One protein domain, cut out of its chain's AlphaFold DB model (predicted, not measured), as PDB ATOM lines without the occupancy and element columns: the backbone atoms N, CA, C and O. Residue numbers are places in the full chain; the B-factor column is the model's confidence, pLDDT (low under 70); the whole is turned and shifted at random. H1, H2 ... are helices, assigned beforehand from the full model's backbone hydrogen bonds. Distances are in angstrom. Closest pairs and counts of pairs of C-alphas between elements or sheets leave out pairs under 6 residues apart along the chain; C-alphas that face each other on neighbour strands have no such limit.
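This is residues 2 to 89 of the 128 residues of the protein "CRM1_C domain-containing protein" of Brassica oleracea var. oleracea (UniProt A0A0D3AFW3). Three helices, H2, H3 and H4, fold back and forth as two successive helical hairpins, with H3 between its partners; short H1 sits away from them at the far end of a long loop, whose residues 21 to 26 stick out. The 88 printed residues hold four named helices, H1 to H4 in chain order, and no named strand: all helix. The whole is loose, radius of gyration of the C-alphas 15.7 A, and only just elongated, spanning 46 by 30 by 24 A.

H1, residues 4 to 9, is apart from H2, residues 32 to 47. H2 touches H3, residues 53 to 65, closest at the C-alphas of Ile 41 and Thr 57, 5.8 A; this hairpin has a steep tilt of 41 degrees, opposite ways. With residues 59 to 63 alone, H3 touches residues 73 to 80 of H4, residues 70 to 86, closest at the C-alphas of Leu 63 and Phe 73, 5.7 A; this hairpin has a shallow tilt of 16 degrees, opposite ways. H2 and H4 are apart. Every O i to N i+4 pair is within hydrogen-bond range in H2 and H3, against 1 of 2 in H1 and 12 of 13 in H4.

H1 begins at C-alpha 4 (38.312, 27.906, 46.887) and is 9.2 A long. H2 measures 22.4 A, H3 18.3 A and H4 24.8 A, ending at C-alpha 86 (21.383, 66.765, 54.301).

The C-alphas of Arg 5 and Ala 89 are farthest apart, 46.2 A. The printed part has no cut; the H1 to H2 link is long. pLDDT is under 70 at residues 2 to 17, 22 to 27 and 86 to 89.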
ATOM      1  N   ASP A   2      35.247  27.711  53.400       52.88
ATOM      2  CA  ASP A   2      35.530  28.650  52.315       52.88
ATOM      3  C   ASP A   2      35.777  27.870  51.029       52.88
ATOM      4  O   ASP A   2      36.680  27.039  50.972       52.88
ATOM      5  N   ASN A   3      34.921  28.064  50.027       45.19
ATOM      6  CA  ASN A   3      34.969  27.310  48.783       45.19
ATOM      7  C   ASN A   3      36.027  27.940  47.853       45.19
ATOM      8  O   ASN A   3      35.757  28.977  47.241       45.19
ATOM      9  N   PRO A   4      37.219  27.333  47.682       60.22
ATOM     10  CA  PRO A   4      38.312  27.906  46.887       60.22
ATOM     11  C   PRO A   4      37.988  28.018  45.385       60.22
ATOM     12  O   PRO A   4      38.767  28.579  44.616       60.22
ATOM     13  N   ARG A   5      36.829  27.508  44.946       58.00
ATOM     14  CA  ARG A   5      36.328  27.660  43.574       58.00
ATOM     15  C   ARG A   5      35.926  29.100  43.251       58.00
ATOM     16  O   ARG A   5      36.188  29.547  42.138       58.00
ATOM     17  N   VAL A   6      35.394  29.846  44.224       57.75
ATOM     18  CA  VAL A   6      34.897  31.220  44.014       57.75
ATOM     19  C   VAL A   6      36.038  32.160  43.607       57.75
ATOM     20  O   VAL A   6      35.931  32.888  42.622       57.75
ATOM     21  N   PHE A   7      37.188  32.058  44.283       54.25
ATOM     22  CA  PHE A   7      38.384  32.837  43.945       54.25
ATOM     23  C   PHE A   7      38.965  32.476  42.571       54.25
ATOM     24  O   PHE A   7      39.487  33.347  41.876       54.25
ATOM     25  N   LYS A   8      38.843  31.213  42.140       49.16
ATOM     26  CA  LYS A   8      39.331  30.757  40.829       49.16
ATOM     27  C   LYS A   8      38.437  31.226  39.672       49.16
ATOM     28  O   LYS A   8      38.949  31.490  38.586       49.16
ATOM     29  N   LEU A   9      37.131  31.373  39.905       53.41
ATOM     30  CA  LEU A   9      36.167  31.904  38.932       53.41
ATOM     31  C   LEU A   9      36.277  33.426  38.749       53.41
ATOM     32  O   LEU A   9      36.058  33.912  37.646       53.41
ATOM     33  N   MET A  10      36.699  34.170  39.777       50.03
ATOM     34  CA  MET A  10      36.835  35.635  39.723       50.03
ATOM     35  C   MET A  10      37.896  36.131  38.718       50.03
ATOM     36  O   MET A  10      37.850  37.280  38.286       50.03
ATOM     37  N   ILE A  11      38.836  35.268  38.316       50.12
ATOM     38  CA  ILE A  11      39.946  35.607  37.403       50.12
ATOM     39  C   ILE A  11      39.608  35.273  35.937       50.12
ATOM     40  O   ILE A  11      40.198  35.834  35.014       50.12
ATOM     41  N   CYS A  12      38.633  34.393  35.689       48.16
ATOM     42  CA  CYS A  12      38.282  33.957  34.342       48.16
ATOM     43  C   CYS A  12      36.992  34.656  33.901       48.16
ATOM     44  O   CYS A  12      35.992  34.600  34.605       48.16
ATOM     45  N   LYS A  13      37.008  35.332  32.746       51.84
ATOM     46  CA  LYS A  13      35.954  36.232  32.230       51.84
ATOM     47  C   LYS A  13      34.602  35.570  31.875       51.84
ATOM     48  O   LYS A  13      33.995  35.914  30.867       51.84
ATOM     49  N   SER A  14      34.101  34.646  32.687       54.81
ATOM     50  CA  SER A  14      32.764  34.075  32.553       54.81
ATOM     51  C   SER A  14      32.265  33.619  33.926       54.81
ATOM     52  O   SER A  14      32.393  32.454  34.298       54.81
ATOM     53  N   LEU A  15      31.720  34.556  34.709       55.56
ATOM     54  CA  LEU A  15      30.954  34.246  35.922       55.56
ATOM     55  C   LEU A  15      29.613  33.626  35.504       55.56
ATOM     56  O   LEU A  15      28.600  34.319  35.425       55.56
ATOM     57  N   THR A  16      29.633  32.340  35.158       58.47
ATOM     58  CA  THR A  16      28.447  31.585  34.720       58.47
ATOM     59  C   THR A  16      27.691  30.967  35.902       58.47
ATOM     60  O   THR A  16      26.521  30.626  35.776       58.47
ATOM     61  N   GLU A  17      28.342  30.837  37.059       67.00
ATOM     62  CA  GLU A  17      27.702  30.376  38.293       67.00
ATOM     63  C   GLU A  17      26.936  31.524  38.970       67.00
ATOM     64  O   GLU A  17      27.313  32.699  38.871       67.00
ATOM     65  N   THR A  18      25.837  31.182  39.642       72.88
ATOM     66  CA  THR A  18      25.023  32.144  40.390       72.88
ATOM     67  C   THR A  18      25.818  32.693  41.569       72.88
ATOM     68  O   THR A  18      26.383  31.931  42.350       72.88
ATOM     69  N   LEU A  19      25.845  34.019  41.723       77.56
ATOM     70  CA  LEU A  19      26.558  34.674  42.831       77.56
ATOM     71  C   LEU A  19      25.865  34.515  44.192       77.56
ATOM     72  O   LEU A  19      26.469  34.807  45.223       77.56
ATOM     73  N   TRP A  20      24.607  34.079  44.201       77.75
ATOM     74  CA  TRP A  20      23.838  33.836  45.413       77.75
ATOM     75  C   TRP A  20      23.752  32.344  45.721       77.75
ATOM     76  O   TRP A  20      23.672  31.507  44.819       77.75
ATOM     77  N   ASP A  21      23.720  32.018  47.011       75.88
ATOM     78  CA  ASP A  21      23.401  30.673  47.473       75.88
ATOM     79  C   ASP A  21      21.875  30.522  47.540       75.88
ATOM     80  O   ASP A  21      21.206  31.185  48.341       75.88
ATOM     81  N   ALA A  22      21.326  29.647  46.694       67.69
ATOM     82  CA  ALA A  22      19.893  29.363  46.599       67.69
ATOM     83  C   ALA A  22      19.285  28.795  47.896       67.69
ATOM     84  O   ALA A  22      18.066  28.799  48.044       67.69
ATOM     85  N   SER A  23      20.108  28.325  48.840       69.31
ATOM     86  CA  SER A  23      19.647  27.928  50.176       69.31
ATOM     87  C   SER A  23      19.465  29.118  51.126       69.31
ATOM     88  O   SER A  23      18.676  29.044  52.067       69.31
ATOM     89  N   THR A  24      20.164  30.227  50.869       69.19
ATOM     90  CA  THR A  24      20.154  31.431  51.717       69.19
ATOM     91  C   THR A  24      19.240  32.526  51.186       69.19
ATOM     92  O   THR A  24      18.724  33.327  51.966       69.19
ATOM     93  N   VAL A  25      19.017  32.567  49.868       68.50
ATOM     94  CA  VAL A  25      18.141  33.554  49.242       68.50
ATOM     95  C   VAL A  25      16.875  32.879  48.740       68.50
ATOM     96  O   VAL A  25      16.906  32.083  47.809       68.50
ATOM     97  N   LEU A  26      15.745  33.236  49.357       66.75
ATOM     98  CA  LEU A  26      14.422  32.698  49.016       66.75
ATOM     99  C   LEU A  26      13.957  33.095  47.606       66.75
ATOM    100  O   LEU A  26      13.058  32.467  47.051       66.75
ATOM    101  N   GLN A  27      14.553  34.140  47.032       69.12
ATOM    102  CA  GLN A  27      14.213  34.660  45.716       69.12
ATOM    103  C   GLN A  27      15.285  34.281  44.692       69.12
ATOM    104  O   GLN A  27      16.470  34.557  44.871       69.12
ATOM    105  N   GLN A  28      14.862  33.664  43.592       76.69
ATOM    106  CA  GLN A  28      15.742  33.422  42.454       76.69
ATOM    107  C   GLN A  28      15.912  34.710  41.646       76.69
ATOM    108  O   GLN A  28      14.929  35.386  41.340       76.69
ATOM    109  N   PHE A  29      17.151  35.030  41.270       80.69
ATOM    110  CA  PHE A  29      17.441  36.170  40.403       80.69
ATOM    111  C   PHE A  29      17.573  35.727  38.946       80.69
ATOM    112  O   PHE A  29      18.125  34.659  38.671       80.69
ATOM    113  N   PRO A  30      17.124  36.554  37.987       83.12
ATOM    114  CA  PRO A  30      17.212  36.221  36.567       83.12
ATOM    115  C   PRO A  30      18.656  36.193  36.044       83.12
ATOM    116  O   PRO A  30      18.931  35.552  35.036       83.12
ATOM    117  N   ASN A  31      19.580  36.912  36.692       84.56
ATOM    118  CA  ASN A  31      21.009  36.915  36.382       84.56
ATOM    119  C   ASN A  31      21.820  37.537  37.534       84.56
ATOM    120  O   ASN A  31      21.269  38.137  38.460       84.56
ATOM    121  N   ASN A  32      23.148  37.434  37.442       84.94
ATOM    122  CA  ASN A  32      24.082  37.981  38.429       84.94
ATOM    123  C   ASN A  32      23.984  39.509  38.586       84.94
ATOM    124  O   ASN A  32      24.171  40.007  39.692       84.94
ATOM    125  N   ALA A  33      23.657  40.257  37.526       85.94
ATOM    126  CA  ALA A  33      23.506  41.709  37.623       85.94
ATOM    127  C   ALA A  33      22.293  42.086  38.486       85.94
ATOM    128  O   ALA A  33      22.418  42.927  39.369       85.94
ATOM    129  N   ALA A  34      21.155  41.412  38.298       88.06
ATOM    130  CA  ALA A  34      19.964  41.621  39.116       88.06
ATOM    131  C   ALA A  34      20.237  41.339  40.602       88.06
ATOM    132  O   ALA A  34      19.849  42.138  41.447       88.06
ATOM    133  N   PHE A  35      20.968  40.261  40.913       89.31
ATOM    134  CA  PHE A  35      21.393  39.968  42.285       89.31
ATOM    135  C   PHE A  35      22.269  41.079  42.878       89.31
ATOM    136  O   PHE A  35      22.019  41.534  43.992       89.31
ATOM    137  N   VAL A  36      23.283  41.538  42.137       89.81
ATOM    138  CA  VAL A  36      24.202  42.584  42.610       89.81
ATOM    139  C   VAL A  36      23.465  43.899  42.863       89.81
ATOM    140  O   VAL A  36      23.739  44.550  43.872       89.81
ATOM    141  N   LEU A  37      22.522  44.282  41.996       92.88
ATOM    142  CA  LEU A  37      21.716  45.491  42.190       92.88
ATOM    143  C   LEU A  37      20.879  45.398  43.469       92.88
ATOM    144  O   LEU A  37      20.980  46.281  44.315       92.88
ATOM    145  N   GLU A  38      20.126  44.310  43.650       92.44
ATOM    146  CA  GLU A  38      19.283  44.097  44.837       92.44
ATOM    147  C   GLU A  38      20.111  44.070  46.131       92.44
ATOM    148  O   GLU A  38      19.833  44.802  47.081       92.44
ATOM    149  N   TYR A  39      21.218  43.320  46.136       91.69
ATOM    150  CA  TYR A  39      22.120  43.268  47.283       91.69
ATOM    151  C   TYR A  39      22.695  44.649  47.632       91.69
ATOM    152  O   TYR A  39      22.749  45.023  48.806       91.69
ATOM    153  N   THR A  40      23.083  45.431  46.622       94.25
ATOM    154  CA  THR A  40      23.617  46.786  46.819       94.25
ATOM    155  C   THR A  40      22.546  47.727  47.369       94.25
ATOM    156  O   THR A  40      22.827  48.488  48.296       94.25
ATOM    157  N   ILE A  41      21.307  47.647  46.869       94.88
ATOM    158  CA  ILE A  41      20.169  48.417  47.393       94.88
ATOM    159  C   ILE A  41      19.934  48.081  48.863       94.88
ATOM    160  O   ILE A  41      19.815  48.992  49.686       94.88
ATOM    161  N   LYS A  42      19.914  46.791  49.214       93.44
ATOM    162  CA  LYS A  42      19.729  46.335  50.595       93.44
ATOM    163  C   LYS A  42      20.835  46.854  51.516       93.44
ATOM    164  O   LYS A  42      20.532  47.397  52.576       93.44
ATOM    165  N   LEU A  43      22.096  46.732  51.098       93.81
ATOM    166  CA  LEU A  43      23.259  47.187  51.863       93.81
ATOM    167  C   LEU A  43      23.232  48.702  52.109       93.81
ATOM    168  O   LEU A  43      23.456  49.162  53.232       93.81
ATOM    169  N   LEU A  44      22.963  49.486  51.065       92.81
ATOM    170  CA  LEU A  44      22.914  50.941  51.171       92.81
ATOM    171  C   LEU A  44      21.698  51.396  51.986       92.81
ATOM    172  O   LEU A  44      21.846  52.266  52.837       92.81
ATOM    173  N   SER A  45      20.537  50.758  51.822       92.19
ATOM    174  CA  SER A  45      19.342  51.069  52.621       92.19
ATOM    175  C   SER A  45      19.565  50.830  54.119       92.19
ATOM    176  O   SER A  45      19.082  51.607  54.935       92.19
ATOM    177  N   SER A  46      20.332  49.799  54.504       89.88
ATOM    178  CA  SER A  46      20.688  49.578  55.915       89.88
ATOM    179  C   SER A  46      21.789  50.508  56.431       89.88
ATOM    180  O   SER A  46      21.903  50.702  57.637       89.88
ATOM    181  N   SER A  47      22.616  51.056  55.538       88.00
ATOM    182  CA  SER A  47      23.745  51.923  55.905       88.00
ATOM    183  C   SER A  47      23.350  53.401  55.997       88.00
ATOM    184  O   SER A  47      23.969  54.154  56.740       88.00
ATOM    185  N   PHE A  48      22.314  53.813  55.261       86.62
ATOM    186  CA  PHE A  48      21.812  55.185  55.200       86.62
ATOM    187  C   PHE A  48      20.354  55.220  55.672       86.62
ATOM    188  O   PHE A  48      19.436  55.334  54.867       86.62
ATOM    189  N   LEU A  49      20.131  55.106  56.986       83.38
ATOM    190  CA  LEU A  49      18.779  55.038  57.579       83.38
ATOM    191  C   LEU A  49      17.922  56.287  57.312       83.38
ATOM    192  O   LEU A  49      16.699  56.247  57.406       83.38
ATOM    193  N   ASN A  50      18.572  57.393  56.970       79.50
ATOM    194  CA  ASN A  50      17.963  58.654  56.573       79.50
ATOM    195  C   ASN A  50      17.531  58.703  55.096       79.50
ATOM    196  O   ASN A  50      16.938  59.688  54.664       79.50
ATOM    197  N   MET A  51      17.830  57.665  54.313       86.50
ATOM    198  CA  MET A  51      17.455  57.548  52.909       86.50
ATOM    199  C   MET A  51      16.295  56.579  52.726       86.50
ATOM    200  O   MET A  51      16.300  55.464  53.241       86.50
ATOM    201  N   THR A  52      15.306  56.971  51.920       90.81
ATOM    202  CA  THR A  52      14.228  56.045  51.554       90.81
ATOM    203  C   THR A  52      14.748  54.979  50.589       90.81
ATOM    204  O   THR A  52      15.566  55.260  49.709       90.81
ATOM    205  N   THR A  53      14.217  53.757  50.686       91.44
ATOM    206  CA  THR A  53      14.559  52.653  49.770       91.44
ATOM    207  C   THR A  53      14.364  53.038  48.301       91.44
ATOM    208  O   THR A  53      15.126  52.601  47.442       91.44
ATOM    209  N   SER A  54      13.384  53.898  48.002       93.12
ATOM    210  CA  SER A  54      13.145  54.407  46.648       93.12
ATOM    211  C   SER A  54      14.321  55.239  46.124       93.12
ATOM    212  O   SER A  54      14.786  54.986  45.014       93.12
ATOM    213  N   VAL A  55      14.859  56.157  46.937       92.62
ATOM    214  CA  VAL A  55      16.019  56.990  46.566       92.62
ATOM    215  C   VAL A  55      17.264  56.127  46.362       92.62
ATOM    216  O   VAL A  55      17.953  56.261  45.352       92.62
ATOM    217  N   VAL A  56      17.517  55.178  47.268       95.06
ATOM    218  CA  VAL A  56      18.634  54.229  47.129       95.06
ATOM    219  C   VAL A  56      18.495  53.390  45.853       95.06
ATOM    220  O   VAL A  56      19.466  53.213  45.121       95.06
ATOM    221  N   THR A  57      17.286  52.915  45.545       95.81
ATOM    222  CA  THR A  57      17.004  52.146  44.321       95.81
ATOM    223  C   THR A  57      17.281  52.965  43.061       95.81
ATOM    224  O   THR A  57      17.951  52.483  42.148       95.81
ATOM    225  N   GLN A  58      16.815  54.217  43.013       96.00
ATOM    226  CA  GLN A  58      17.078  55.117  41.887       96.00
ATOM    227  C   GLN A  58      18.576  55.368  41.705       96.00
ATOM    228  O   GLN A  58      19.075  55.293  40.584       96.00
ATOM    229  N   PHE A  59      19.305  55.594  42.800       96.50
ATOM    230  CA  PHE A  59      20.752  55.776  42.771       96.50
ATOM    231  C   PHE A  59      21.483  54.553  42.200       96.50
ATOM    232  O   PHE A  59      22.280  54.691  41.272       96.50
ATOM    233  N   VAL A  60      21.194  53.352  42.708       96.69
ATOM    234  CA  VAL A  60      21.860  52.115  42.262       96.69
ATOM    235  C   VAL A  60      21.570  51.822  40.786       96.69
ATOM    236  O   VAL A  60      22.486  51.476  40.038       96.69
ATOM    237  N   ASN A  61      20.331  52.037  40.333       95.88
ATOM    238  CA  ASN A  61      19.984  51.919  38.914       95.88
ATOM    239  C   ASN A  61      20.729  52.958  38.063       95.88
ATOM    240  O   ASN A  61      21.324  52.606  37.044       95.88
ATOM    241  N   GLY A  62      20.793  54.213  38.519       96.19
ATOM    242  CA  GLY A  62      21.547  55.276  37.854       96.19
ATOM    243  C   GLY A  62      23.042  54.962  37.728       96.19
ATOM    244  O   GLY A  62      23.636  55.185  36.667       96.19
ATOM    245  N   LEU A  63      23.663  54.378  38.759       95.94
ATOM    246  CA  LEU A  63      25.051  53.897  38.693       95.94
ATOM    247  C   LEU A  63      25.231  52.795  37.643       95.94
ATOM    248  O   LEU A  63      26.196  52.817  36.878       95.94
ATOM    249  N   TYR A  64      24.304  51.841  37.582       94.31
ATOM    250  CA  TYR A  64      24.368  50.741  36.623       94.31
ATOM    251  C   TYR A  64      24.202  51.204  35.169       94.31
ATOM    252  O   TYR A  64      24.913  50.740  34.269       94.31
ATOM    253  N   GLU A  65      23.290  52.144  34.927       95.75
ATOM    254  CA  GLU A  65      23.066  52.745  33.610       95.75
ATOM    255  C   GLU A  65      24.252  53.602  33.156       95.75
ATOM    256  O   GLU A  65      24.627  53.570  31.986       95.75
ATOM    257  N   SER A  66      24.896  54.311  34.088       96.88
ATOM    258  CA  SER A  66      26.067  55.158  33.818       96.88
ATOM    259  C   SER A  66      27.407  54.409  33.815       96.88
ATOM    260  O   SER A  66      28.449  55.038  33.664       96.88
ATOM    261  N   ARG A  67      27.427  53.069  33.898       92.88
ATOM    262  CA  ARG A  67      28.671  52.264  33.975       92.88
ATOM    263  C   ARG A  67      29.673  52.486  32.831       92.88
ATOM    264  O   ARG A  67      30.850  52.180  32.988       92.88
ATOM    265  N   SER A  68      29.213  52.969  31.676       95.31
ATOM    266  CA  SER A  68      30.048  53.296  30.510       95.31
ATOM    267  C   SER A  68      30.329  54.796  30.349       95.31
ATOM    268  O   SER A  68      31.047  55.176  29.430       95.31
ATOM    269  N   ASP A  69      29.768  55.643  31.214       96.62
ATOM    270  CA  ASP A  69      29.920  57.098  31.207       96.62
ATOM    271  C   ASP A  69      30.438  57.566  32.573       96.62
ATOM    272  O   ASP A  69      29.689  57.778  33.530       96.62
ATOM    273  N   ILE A  70      31.759  57.730  32.659       94.94
ATOM    274  CA  ILE A  70      32.446  58.066  33.908       94.94
ATOM    275  C   ILE A  70      32.029  59.425  34.484       94.94
ATOM    276  O   ILE A  70      32.112  59.615  35.697       94.94
ATOM    277  N   ALA A  71      31.604  60.373  33.642       96.75
ATOM    278  CA  ALA A  71      31.179  61.689  34.102       96.75
ATOM    279  C   ALA A  71      29.840  61.567  34.836       96.75
ATOM    280  O   ALA A  71      29.762  61.890  36.021       96.75
ATOM    281  N   ARG A  72      28.840  60.958  34.184       97.00
ATOM    282  CA  ARG A  72      27.527  60.696  34.796       97.00
ATOM    283  C   ARG A  72      27.625  59.797  36.024       97.00
ATOM    284  O   ARG A  72      26.913  60.010  37.000       97.00
ATOM    285  N   PHE A  73      28.528  58.819  36.007       96.69
ATOM    286  CA  PHE A  73      28.777  57.953  37.158       96.69
ATOM    287  C   PHE A  73      29.253  58.753  38.379       96.69
ATOM    288  O   PHE A  73      28.745  58.569  39.485       96.69
ATOM    289  N   LYS A  74      30.203  59.676  38.182       96.75
ATOM    290  CA  LYS A  74      30.699  60.557  39.249       96.75
ATOM    291  C   LYS A  74      29.626  61.523  39.745       96.75
ATOM    292  O   LYS A  74      29.537  61.724  40.955       96.75
ATOM    293  N   ASP A  75      28.822  62.080  38.842       97.50
ATOM    294  CA  ASP A  75      27.707  62.960  39.206       97.50
ATOM    295  C   ASP A  75      26.696  62.228  40.097       97.50
ATOM    296  O   ASP A  75      26.397  62.702  41.190       97.50
ATOM    297  N   ASN A  76      26.284  61.014  39.715       96.19
ATOM    298  CA  ASN A  76      25.379  60.186  40.516       96.19
ATOM    299  C   ASN A  76      25.922  59.921  41.935       96.19
ATOM    300  O   ASN A  76      25.170  60.005  42.906       96.19
ATOM    301  N   ILE A  77      27.222  59.621  42.078       95.56
ATOM    302  CA  ILE A  77      27.853  59.420  43.398       95.56
ATOM    303  C   ILE A  77      27.827  60.705  44.220       95.56
ATOM    304  O   ILE A  77      27.460  60.672  45.395       95.56
ATOM    305  N   ARG A  78      28.235  61.833  43.628       95.75
ATOM    306  CA  ARG A  78      28.250  63.123  44.325       95.75
ATOM    307  C   ARG A  78      26.855  63.461  44.838       95.75
ATOM    308  O   ARG A  78      26.715  63.785  46.012       95.75
ATOM    309  N   ASP A  79      25.848  63.359  43.979       93.81
ATOM    310  CA  ASP A  79      24.487  63.779  44.298       93.81
ATOM    311  C   ASP A  79      23.884  62.898  45.404       93.81
ATOM    312  O   ASP A  79      23.255  63.416  46.327       93.81
ATOM    313  N   PHE A  80      24.159  61.588  45.385       93.12
ATOM    314  CA  PHE A  80      23.772  60.677  46.466       93.12
ATOM    315  C   PHE A  80      24.447  61.023  47.801       93.12
ATOM    316  O   PHE A  80      23.791  61.035  48.842       93.12
ATOM    317  N   LEU A  81      25.747  61.343  47.786       90.81
ATOM    318  CA  LEU A  81      26.499  61.710  48.993       90.81
ATOM    319  C   LEU A  81      26.101  63.072  49.573       90.81
ATOM    320  O   LEU A  81      26.238  63.286  50.776       90.81
ATOM    321  N   VAL A  82      25.652  64.007  48.737       90.19
ATOM    322  CA  VAL A  82      25.118  65.296  49.202       90.19
ATOM    323  C   VAL A  82      23.779  65.073  49.895       90.19
ATOM    324  O   VAL A  82      23.630  65.445  51.059       90.19
ATOM    325  N   GLN A  83      22.850  64.380  49.233       87.19
ATOM    326  CA  GLN A  83      21.538  64.078  49.805       87.19
ATOM    327  C   GLN A  83      21.661  63.270  51.109       87.19
ATOM    328  O   GLN A  83      20.913  63.502  52.059       87.19
ATOM    329  N   SER A  84      22.619  62.334  51.201       84.50
ATOM    330  CA  SER A  84      22.776  61.489  52.397       84.50
ATOM    331  C   SER A  84      23.314  62.245  53.610       84.50
ATOM    332  O   SER A  84      23.152  61.773  54.733       84.50
ATOM    333  N   LYS A  85      23.902  63.431  53.411       78.62
ATOM    334  CA  LYS A  85      24.347  64.327  54.488       78.62
ATOM    335  C   LYS A  85      23.282  65.333  54.915       78.62
ATOM    336  O   LYS A  85      23.301  65.780  56.055       78.62
ATOM    337  N   GLU A  86      22.349  65.690  54.038       67.62
ATOM    338  CA  GLU A  86      21.383  66.765  54.301       67.62
ATOM    339  C   GLU A  86      20.425  66.433  55.463       67.62
ATOM    340  O   GLU A  86      20.017  67.317  56.211       67.62
ATOM    341  N   PHE A  87      20.180  65.147  55.723       55.47
ATOM    342  CA  PHE A  87      19.376  64.704  56.867       55.47
ATOM    343  C   PHE A  87      20.138  64.591  58.197       55.47
ATOM    344  O   PHE A  87      19.487  64.576  59.236       55.47
ATOM    345  N   SER A  88      21.481  64.571  58.220       55.75
ATOM    346  CA  SER A  88      22.217  64.672  59.495       55.75
ATOM    347  C   SER A  88      22.216  66.103  60.038       55.75
ATOM    348  O   SER A  88      22.412  66.317  61.225       55.75
ATOM    349  N   ALA A  89      21.984  67.105  59.180       53.12
ATOM    350  CA  ALA A  89      21.813  68.492  59.605       53.12
ATOM    351  C   ALA A  89      20.450  68.739  60.279       53.12
ATOM    352  O   ALA A  89      20.281  69.755  60.953       53.12
TER     353      ALA A  89